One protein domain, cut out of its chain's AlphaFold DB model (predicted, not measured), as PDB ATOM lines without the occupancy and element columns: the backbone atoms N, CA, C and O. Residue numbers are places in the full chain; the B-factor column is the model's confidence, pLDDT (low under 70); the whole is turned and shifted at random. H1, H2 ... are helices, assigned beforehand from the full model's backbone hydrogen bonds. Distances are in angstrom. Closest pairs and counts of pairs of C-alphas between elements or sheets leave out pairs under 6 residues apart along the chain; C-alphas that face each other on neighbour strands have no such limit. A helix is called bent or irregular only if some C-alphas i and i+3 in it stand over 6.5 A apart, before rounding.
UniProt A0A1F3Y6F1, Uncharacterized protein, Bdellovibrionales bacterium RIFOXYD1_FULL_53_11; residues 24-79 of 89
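What this domain is: This is residues 24 to 79 of the 89 residues of an uncharacterized protein of Bdellovibrionales bacterium RIFOXYD1_FULL_53_11 (UniProt A0A1F3Y6F1). A long helix, H2, makes the long axis of an open, rod-like shape; H1 turns off at a corner at its first end, and past its other end a loop leads to H3, which folds back steeply beside the last turns of H2. Contacts between the three helices are few, and there is no compact core. The printed part has 56 residues with three named helices, in the order H1, H2, H3, and no named strand; the class is all helix. The whole is extended, with a radius of gyration of the C-alphas of 16.7 A and spans of 47 by 22 by 16 A.

Where its parts are: H1 is residues 24 to 33, 14.3 A from first to last C-alpha, and begins at C-alpha 24 at (145.261, 165.671, 124.692). H2 is residues 38 to 58, 31.5 A long, with C-alpha 58 at (123.999, 189.310, 145.365). It is neither bent nor irregular, but only just: C-alphas 47 and 50 are 6.0 A apart. H3 is residues 66 to 78, 17.9 A long, and ends at C-alpha 78 at (141.721, 185.066, 150.344).

How they stand to each other: H1 and H2 are close but not clearly touching; their closest C-alphas, of Leu 33 and Arg 41, are 7.2 A apart. Their lines are about perpendicular, at 79 degrees. H2 and H3 are also close but not clearly touching, with the closest C-alphas, of Val 56 and Ile 73, 7.8 A apart. They run opposite ways at a steep tilt of 57 degrees. H1 and H3 are apart. In H1 and H3 every O i to N i+4 pair is within hydrogen-bond range; in H2, 13 of 17 are.

The domain as a whole: The two C-alphas farthest apart, of Glu 24 and Gly 63, are 49.1 A apart. Residues 24 to 32 of H1, 45 to 52 of H2, and 62 to 68, of which 66 to 68 belong to H3, stand free. The link from H1 to H2 is tight, that from H2 to H3 is short, and the printed part has no cut. The mean pLDDT of the printed part is 88.3; residue 79 is under 70.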
ATOM      1  N   GLU A  24     145.671 165.355 126.062       89.50
ATOM      2  CA  GLU A  24     145.261 165.671 124.692       89.50
ATOM      3  C   GLU A  24     144.300 166.867 124.637       89.50
ATOM      4  O   GLU A  24     144.489 167.790 123.841       89.50
ATOM      5  N   ILE A  25     143.295 166.887 125.516       89.12
ATOM      6  CA  ILE A  25     142.311 167.970 125.569       89.12
ATOM      7  C   ILE A  25     142.948 169.253 126.105       89.12
ATOM      8  O   ILE A  25     142.686 170.329 125.564       89.12
ATOM      9  N   ALA A  26     143.830 169.153 127.103       86.88
ATOM     10  CA  ALA A  26     144.577 170.301 127.609       86.88
ATOM     11  C   ALA A  26     145.434 170.948 126.504       86.88
ATOM     12  O   ALA A  26     145.451 172.172 126.359       86.88
ATOM     13  N   GLU A  27     146.085 170.137 125.665       88.88
ATOM     14  CA  GLU A  27     146.875 170.628 124.534       88.88
ATOM     15  C   GLU A  27     146.002 171.264 123.443       88.88
ATOM     16  O   GLU A  27     146.362 172.304 122.883       88.88
ATOM     17  N   LEU A  28     144.828 170.694 123.154       91.19
ATOM     18  CA  LEU A  28     143.869 171.288 122.218       91.19
ATOM     19  C   LEU A  28     143.395 172.663 122.702       91.19
ATOM     20  O   LEU A  28     143.421 173.637 121.946       91.19
ATOM     21  N   GLN A  29     143.004 172.756 123.970       87.50
ATOM     22  CA  GLN A  29     142.576 174.003 124.597       87.50
ATOM     23  C   GLN A  29     143.705 175.044 124.611       87.50
ATOM     24  O   GLN A  29     143.467 176.208 124.283       87.50
ATOM     25  N   ARG A  30     144.950 174.636 124.895       87.75
ATOM     26  CA  ARG A  30     146.128 175.512 124.814       87.75
ATOM     27  C   ARG A  30     146.327 176.056 123.399       87.75
ATOM     28  O   ARG A  30     146.517 177.260 123.227       87.75
ATOM     29  N   LYS A  31     146.240 175.199 122.376       92.50
ATOM     30  CA  LYS A  31     146.333 175.612 120.963       92.50
ATOM     31  C   LYS A  31     145.242 176.607 120.590       92.50
ATOM     32  O   LYS A  31     145.532 177.575 119.897       92.50
ATOM     33  N   MET A  32     144.008 176.389 121.042       91.06
ATOM     34  CA  MET A  32     142.904 177.327 120.822       91.06
ATOM     35  C   MET A  32     143.181 178.674 121.492       91.06
ATOM     36  O   MET A  32     143.058 179.711 120.848       91.06
ATOM     37  N   LEU A  33     143.633 178.661 122.747       87.94
ATOM     38  CA  LEU A  33     143.927 179.872 123.507       87.94
ATOM     39  C   LEU A  33     145.056 180.702 122.872       87.94
ATOM     40  O   LEU A  33     144.977 181.927 122.837       87.94
ATOM     41  N   LEU A  34     146.089 180.051 122.333       89.81
ATOM     42  CA  LEU A  34     147.219 180.723 121.680       89.81
ATOM     43  C   LEU A  34     146.919 181.268 120.280       89.81
ATOM     44  O   LEU A  34     147.746 181.999 119.741       89.81
ATOM     45  N   ARG A  35     145.752 180.965 119.696       95.38
ATOM     46  CA  ARG A  35     145.291 181.640 118.468       95.38
ATOM     47  C   ARG A  35     144.890 183.092 118.718       95.38
ATOM     48  O   ARG A  35     144.818 183.861 117.767       95.38
ATOM     49  N   HIS A  36     144.633 183.444 119.973       90.88
ATOM     50  CA  HIS A  36     144.267 184.789 120.385       90.88
ATOM     51  C   HIS A  36     145.490 185.633 120.727       90.88
ATOM     52  O   HIS A  36     146.503 185.118 121.217       90.88
ATOM     53  N   THR A  37     145.378 186.947 120.549       94.00
ATOM     54  CA  THR A  37     146.393 187.895 121.025       94.00
ATOM     55  C   THR A  37     146.461 187.900 122.557       94.00
ATOM     56  O   THR A  37     145.574 187.399 123.253       94.00
ATOM     57  N   GLY A  38     147.534 188.460 123.122       89.12
ATOM     58  CA  GLY A  38     147.641 188.618 124.578       89.12
ATOM     59  C   GLY A  38     146.482 189.424 125.173       89.12
ATOM     60  O   GLY A  38     145.917 189.025 126.191       89.12
ATOM     61  N   GLU A  39     146.095 190.504 124.499       93.62
ATOM     62  CA  GLU A  39     144.985 191.379 124.889       93.62
ATOM     63  C   GLU A  39     143.644 190.648 124.841       93.62
ATOM     64  O   GLU A  39     142.858 190.730 125.782       93.62
ATOM     65  N   GLU A  40     143.393 189.864 123.792       92.62
ATOM     66  CA  GLU A  40     142.168 189.071 123.676       92.62
ATOM     67  C   GLU A  40     142.040 188.058 124.813       92.62
ATOM     68  O   GLU A  40     140.977 187.960 125.431       92.62
ATOM     69  N   ARG A  41     143.130 187.354 125.150       90.62
ATOM     70  CA  ARG A  41     143.154 186.422 126.289       90.62
ATOM     71  C   ARG A  41     142.891 187.133 127.613       90.62
ATOM     72  O   ARG A  41     142.156 186.618 128.453       90.62
ATOM     73  N   PHE A  42     143.462 188.321 127.795       86.69
ATOM     74  CA  PHE A  42     143.232 189.137 128.984       86.69
ATOM     75  C   PHE A  42     141.764 189.566 129.092       86.69
ATOM     76  O   PHE A  42     141.126 189.367 130.127       86.69
ATOM     77  N   MET A  43     141.183 190.043 127.991       90.50
ATOM     78  CA  MET A  43     139.776 190.429 127.931       90.50
ATOM     79  C   MET A  43     138.830 189.239 128.130       90.50
ATOM     80  O   MET A  43     137.782 189.398 128.752       90.50
ATOM     81  N   MET A  44     139.184 188.041 127.654       87.44
ATOM     82  CA  MET A  44     138.435 186.812 127.949       87.44
ATOM     83  C   MET A  44     138.362 186.543 129.456       87.44
ATOM     84  O   MET A  44     137.280 186.250 129.960       87.44
ATOM     85  N   GLY A  45     139.479 186.695 130.175       82.38
ATOM     86  CA  GLY A  45     139.511 186.573 131.634       82.38
ATOM     87  C   GLY A  45     138.686 187.654 132.340       82.38
ATOM     88  O   GLY A  45     137.906 187.341 133.240       82.38
ATOM     89  N   ILE A  46     138.796 188.912 131.898       86.19
ATOM     90  CA  ILE A  46     138.062 190.045 132.488       86.19
ATOM     91  C   ILE A  46     136.553 189.889 132.342       86.19
ATOM     92  O   ILE A  46     135.830 190.128 133.304       86.19
ATOM     93  N   ARG A  47     136.051 189.468 131.177       83.44
ATOM     94  CA  ARG A  47     134.596 189.371 130.949       83.44
ATOM     95  C   ARG A  47     133.894 188.432 131.933       83.44
ATOM     96  O   ARG A  47     132.724 188.630 132.238       83.44
ATOM     97  N   MET A  48     134.601 187.434 132.463       79.12
ATOM     98  CA  MET A  48     134.064 186.541 133.493       79.12
ATOM     99  C   MET A  48     133.926 187.239 134.856       79.12
ATOM    100  O   MET A  48     133.056 186.887 135.653       79.12
ATOM    101  N   PHE A  49     134.761 188.242 135.125       82.75
ATOM    102  CA  PHE A  49     134.808 188.931 136.407       82.75
ATOM    103  C   PHE A  49     133.517 189.693 136.712       82.75
ATOM    104  O   PHE A  49     133.054 189.652 137.848       82.75
ATOM    105  N   ASP A  50     132.890 190.322 135.718       82.44
ATOM    106  CA  ASP A  50     131.652 191.088 135.925       82.44
ATOM    107  C   ASP A  50     130.482 190.200 136.368       82.44
ATOM    108  O   ASP A  50     129.734 190.546 137.292       82.44
ATOM    109  N   ALA A  51     130.365 189.016 135.761       84.94
ATOM    110  CA  ALA A  51     129.373 188.022 136.154       84.94
ATOM    111  C   ALA A  51     129.632 187.534 137.587       84.94
ATOM    112  O   ALA A  51     128.734 187.565 138.430       84.94
ATOM    113  N   VAL A  52     130.882 187.173 137.900       86.81
ATOM    114  CA  VAL A  52     131.272 186.717 139.242       86.81
ATOM    115  C   VAL A  52     131.040 187.807 140.287       86.81
ATOM    116  O   VAL A  52     130.487 187.527 141.348       86.81
ATOM    117  N   ARG A  53     131.407 189.059 139.995       86.94
ATOM    118  CA  ARG A  53     131.195 190.204 140.886       86.94
ATOM    119  C   ARG A  53     129.716 190.372 141.209       86.94
ATOM    120  O   ARG A  53     129.370 190.510 142.379       86.94
ATOM    121  N   THR A  54     128.859 190.314 140.194       89.38
ATOM    122  CA  THR A  54     127.401 190.397 140.363       89.38
ATOM    123  C   THR A  54     126.883 189.278 141.265       89.38
ATOM    124  O   THR A  54     126.190 189.549 142.243       89.38
ATOM    125  N   MET A  55     127.280 188.030 141.002       90.38
ATOM    126  CA  MET A  55     126.859 186.872 141.799       90.38
ATOM    127  C   MET A  55     127.337 186.956 143.254       90.38
ATOM    128  O   MET A  55     126.597 186.634 144.180       90.38
ATOM    129  N   VAL A  56     128.577 187.401 143.474       90.62
ATOM    130  CA  VAL A  56     129.154 187.529 144.816       90.62
ATOM    131  C   VAL A  56     128.427 188.604 145.606       90.62
ATOM    132  O   VAL A  56     128.033 188.333 146.736       90.62
ATOM    133  N   LEU A  57     128.210 189.783 145.020       89.56
ATOM    134  CA  LEU A  57     127.501 190.874 145.686       89.56
ATOM    135  C   LEU A  57     126.059 190.488 146.030       89.56
ATOM    136  O   LEU A  57     125.628 190.755 147.145       89.56
ATOM    137  N   ALA A  58     125.359 189.798 145.125       91.19
ATOM    138  CA  ALA A  58     123.999 189.310 145.365       91.19
ATOM    139  C   ALA A  58     123.912 188.248 146.476       91.19
ATOM    140  O   ALA A  58     122.852 188.047 147.056       91.19
ATOM    141  N   SER A  59     125.014 187.556 146.781       89.94
ATOM    142  CA  SER A  59     125.054 186.551 147.852       89.94
ATOM    143  C   SER A  59     125.343 187.122 149.247       89.94
ATOM    144  O   SER A  59     125.368 186.359 150.213       89.94
ATOM    145  N   LEU A  60     125.625 188.425 149.366       91.56
ATOM    146  CA  LEU A  60     125.916 189.062 150.651       91.56
ATOM    147  C   LEU A  60     124.626 189.526 151.346       91.56
ATOM    148  O   LEU A  60     123.668 189.879 150.660       91.56
ATOM    149  N   PRO A  61     124.597 189.568 152.691       91.69
ATOM    150  CA  PRO A  61     123.452 190.088 153.431       91.69
ATOM    151  C   PRO A  61     123.157 191.550 153.082       91.69
ATOM    152  O   PRO A  61     124.073 192.359 152.901       91.69
ATOM    153  N   GLU A  62     121.874 191.898 153.034       89.56
ATOM    154  CA  GLU A  62     121.433 193.285 152.900       89.56
ATOM    155  C   GLU A  62     121.693 194.076 154.197       89.56
ATOM    156  O   GLU A  62     121.805 193.505 155.281       89.56
ATOM    157  N   GLY A  63     121.809 195.404 154.092       90.38
ATOM    158  CA  GLY A  63     121.947 196.293 155.257       90.38
ATOM    159  C   GLY A  63     123.333 196.347 155.915       90.38
ATOM    160  O   GLY A  63     123.482 197.020 156.931       90.38
ATOM    161  N   ILE A  64     124.348 195.685 155.351       91.38
ATOM    162  CA  ILE A  64     125.730 195.742 155.857       91.38
ATOM    163  C   ILE A  64     126.472 196.996 155.389       91.38
ATOM    164  O   ILE A  64     126.238 197.507 154.287       91.38
ATOM    165  N   THR A  65     127.423 197.449 156.203       93.62
ATOM    166  CA  THR A  65     128.305 198.565 155.851       93.62
ATOM    167  C   THR A  65     129.263 198.186 154.719       93.62
ATOM    168  O   THR A  65     129.581 197.013 154.490       93.62
ATOM    169  N   ASP A  66     129.792 199.186 154.013       88.75
ATOM    170  CA  ASP A  66     130.788 198.947 152.963       88.75
ATOM    171  C   ASP A  66     132.078 198.312 153.504       88.75
ATOM    172  O   ASP A  66     132.752 197.565 152.792       88.75
ATOM    173  N   GLU A  67     132.430 198.578 154.763       90.69
ATOM    174  CA  GLU A  67     133.606 197.990 155.400       90.69
ATOM    175  C   GLU A  67     133.414 196.490 155.667       90.69
ATOM    176  O   GLU A  67     134.285 195.677 155.346       90.69
ATOM    177  N   GLU A  68     132.248 196.099 156.182       91.00
ATOM    178  CA  GLU A  68     131.880 194.694 156.384       91.00
ATOM    179  C   GLU A  68     131.786 193.951 155.054       91.00
ATOM    180  O   GLU A  68     132.316 192.846 154.918       91.00
ATOM    181  N   ARG A  69     131.213 194.593 154.030       91.19
ATOM    182  CA  ARG A  69     131.162 194.054 152.668       91.19
ATOM    183  C   ARG A  69     132.562 193.742 152.136       91.19
ATOM    184  O   ARG A  69     132.796 192.640 151.635       91.19
ATOM    185  N   LYS A  70     133.513 194.674 152.281       89.06
ATOM    186  CA  LYS A  70     134.920 194.472 151.885       89.06
ATOM    187  C   LYS A  70     135.564 193.321 152.658       89.06
ATOM    188  O   LYS A  70     136.200 192.469 152.039       89.06
ATOM    189  N   LYS A  71     135.355 193.245 153.978       89.44
ATOM    190  CA  LYS A  71     135.864 192.154 154.832       89.44
ATOM    191  C   LYS A  71     135.316 190.787 154.406       89.44
ATOM    192  O   LYS A  71     136.077 189.824 154.339       89.44
ATOM    193  N   MET A  72     134.028 190.693 154.075       88.94
ATOM    194  CA  MET A  72     133.399 189.445 153.626       88.94
ATOM    195  C   MET A  72     133.914 188.983 152.263       88.94
ATOM    196  O   MET A  72     134.252 187.810 152.105       88.94
ATOM    197  N   ILE A  73     134.017 189.899 151.296       89.75
ATOM    198  CA  ILE A  73     134.599 189.610 149.977       89.75
ATOM    199  C   ILE A  73     136.047 189.144 150.144       89.75
ATOM    200  O   ILE A  73     136.431 188.113 149.595       89.75
ATOM    201  N   PHE A  74     136.829 189.863 150.951       86.06
ATOM    202  CA  PHE A  74     138.219 189.513 151.216       86.06
ATOM    203  C   PHE A  74     138.341 188.116 151.831       86.06
ATOM    204  O   PHE A  74     139.080 187.276 151.320       86.06
ATOM    205  N   LYS A  75     137.558 187.826 152.876       86.38
ATOM    206  CA  LYS A  75     137.543 186.504 153.507       86.38
ATOM    207  C   LYS A  75     137.179 185.412 152.501       86.38
ATOM    208  O   LYS A  75     137.833 184.384 152.480       86.38
ATOM    209  N   ARG A  76     136.184 185.633 151.641       84.62
ATOM    210  CA  ARG A  76     135.740 184.632 150.659       84.62
ATOM    211  C   ARG A  76     136.820 184.245 149.650       84.62
ATOM    212  O   ARG A  76     136.896 183.079 149.280       84.62
ATOM    213  N   PHE A  77     137.609 185.208 149.178       82.94
ATOM    214  CA  PHE A  77     138.596 184.960 148.126       82.94
ATOM    215  C   PHE A  77     139.993 184.628 148.652       82.94
ATOM    216  O   PHE A  77     140.740 183.938 147.965       82.94
ATOM    217  N   TYR A  78     140.341 185.094 149.853       79.44
ATOM    218  CA  TYR A  78     141.721 185.066 150.344       79.44
ATOM    219  C   TYR A  78     141.907 184.319 151.676       79.44
ATOM    220  O   TYR A  78     143.032 184.284 152.180       79.44
ATOM    221  N   SER A  79     140.864 183.699 152.252       68.44
ATOM    222  CA  SER A  79     140.953 183.031 153.565       68.44
ATOM    223  C   SER A  79     141.968 181.889 153.636       68.44
ATOM    224  O   SER A  79     142.558 181.697 154.692       68.44
TER     225      SER A  79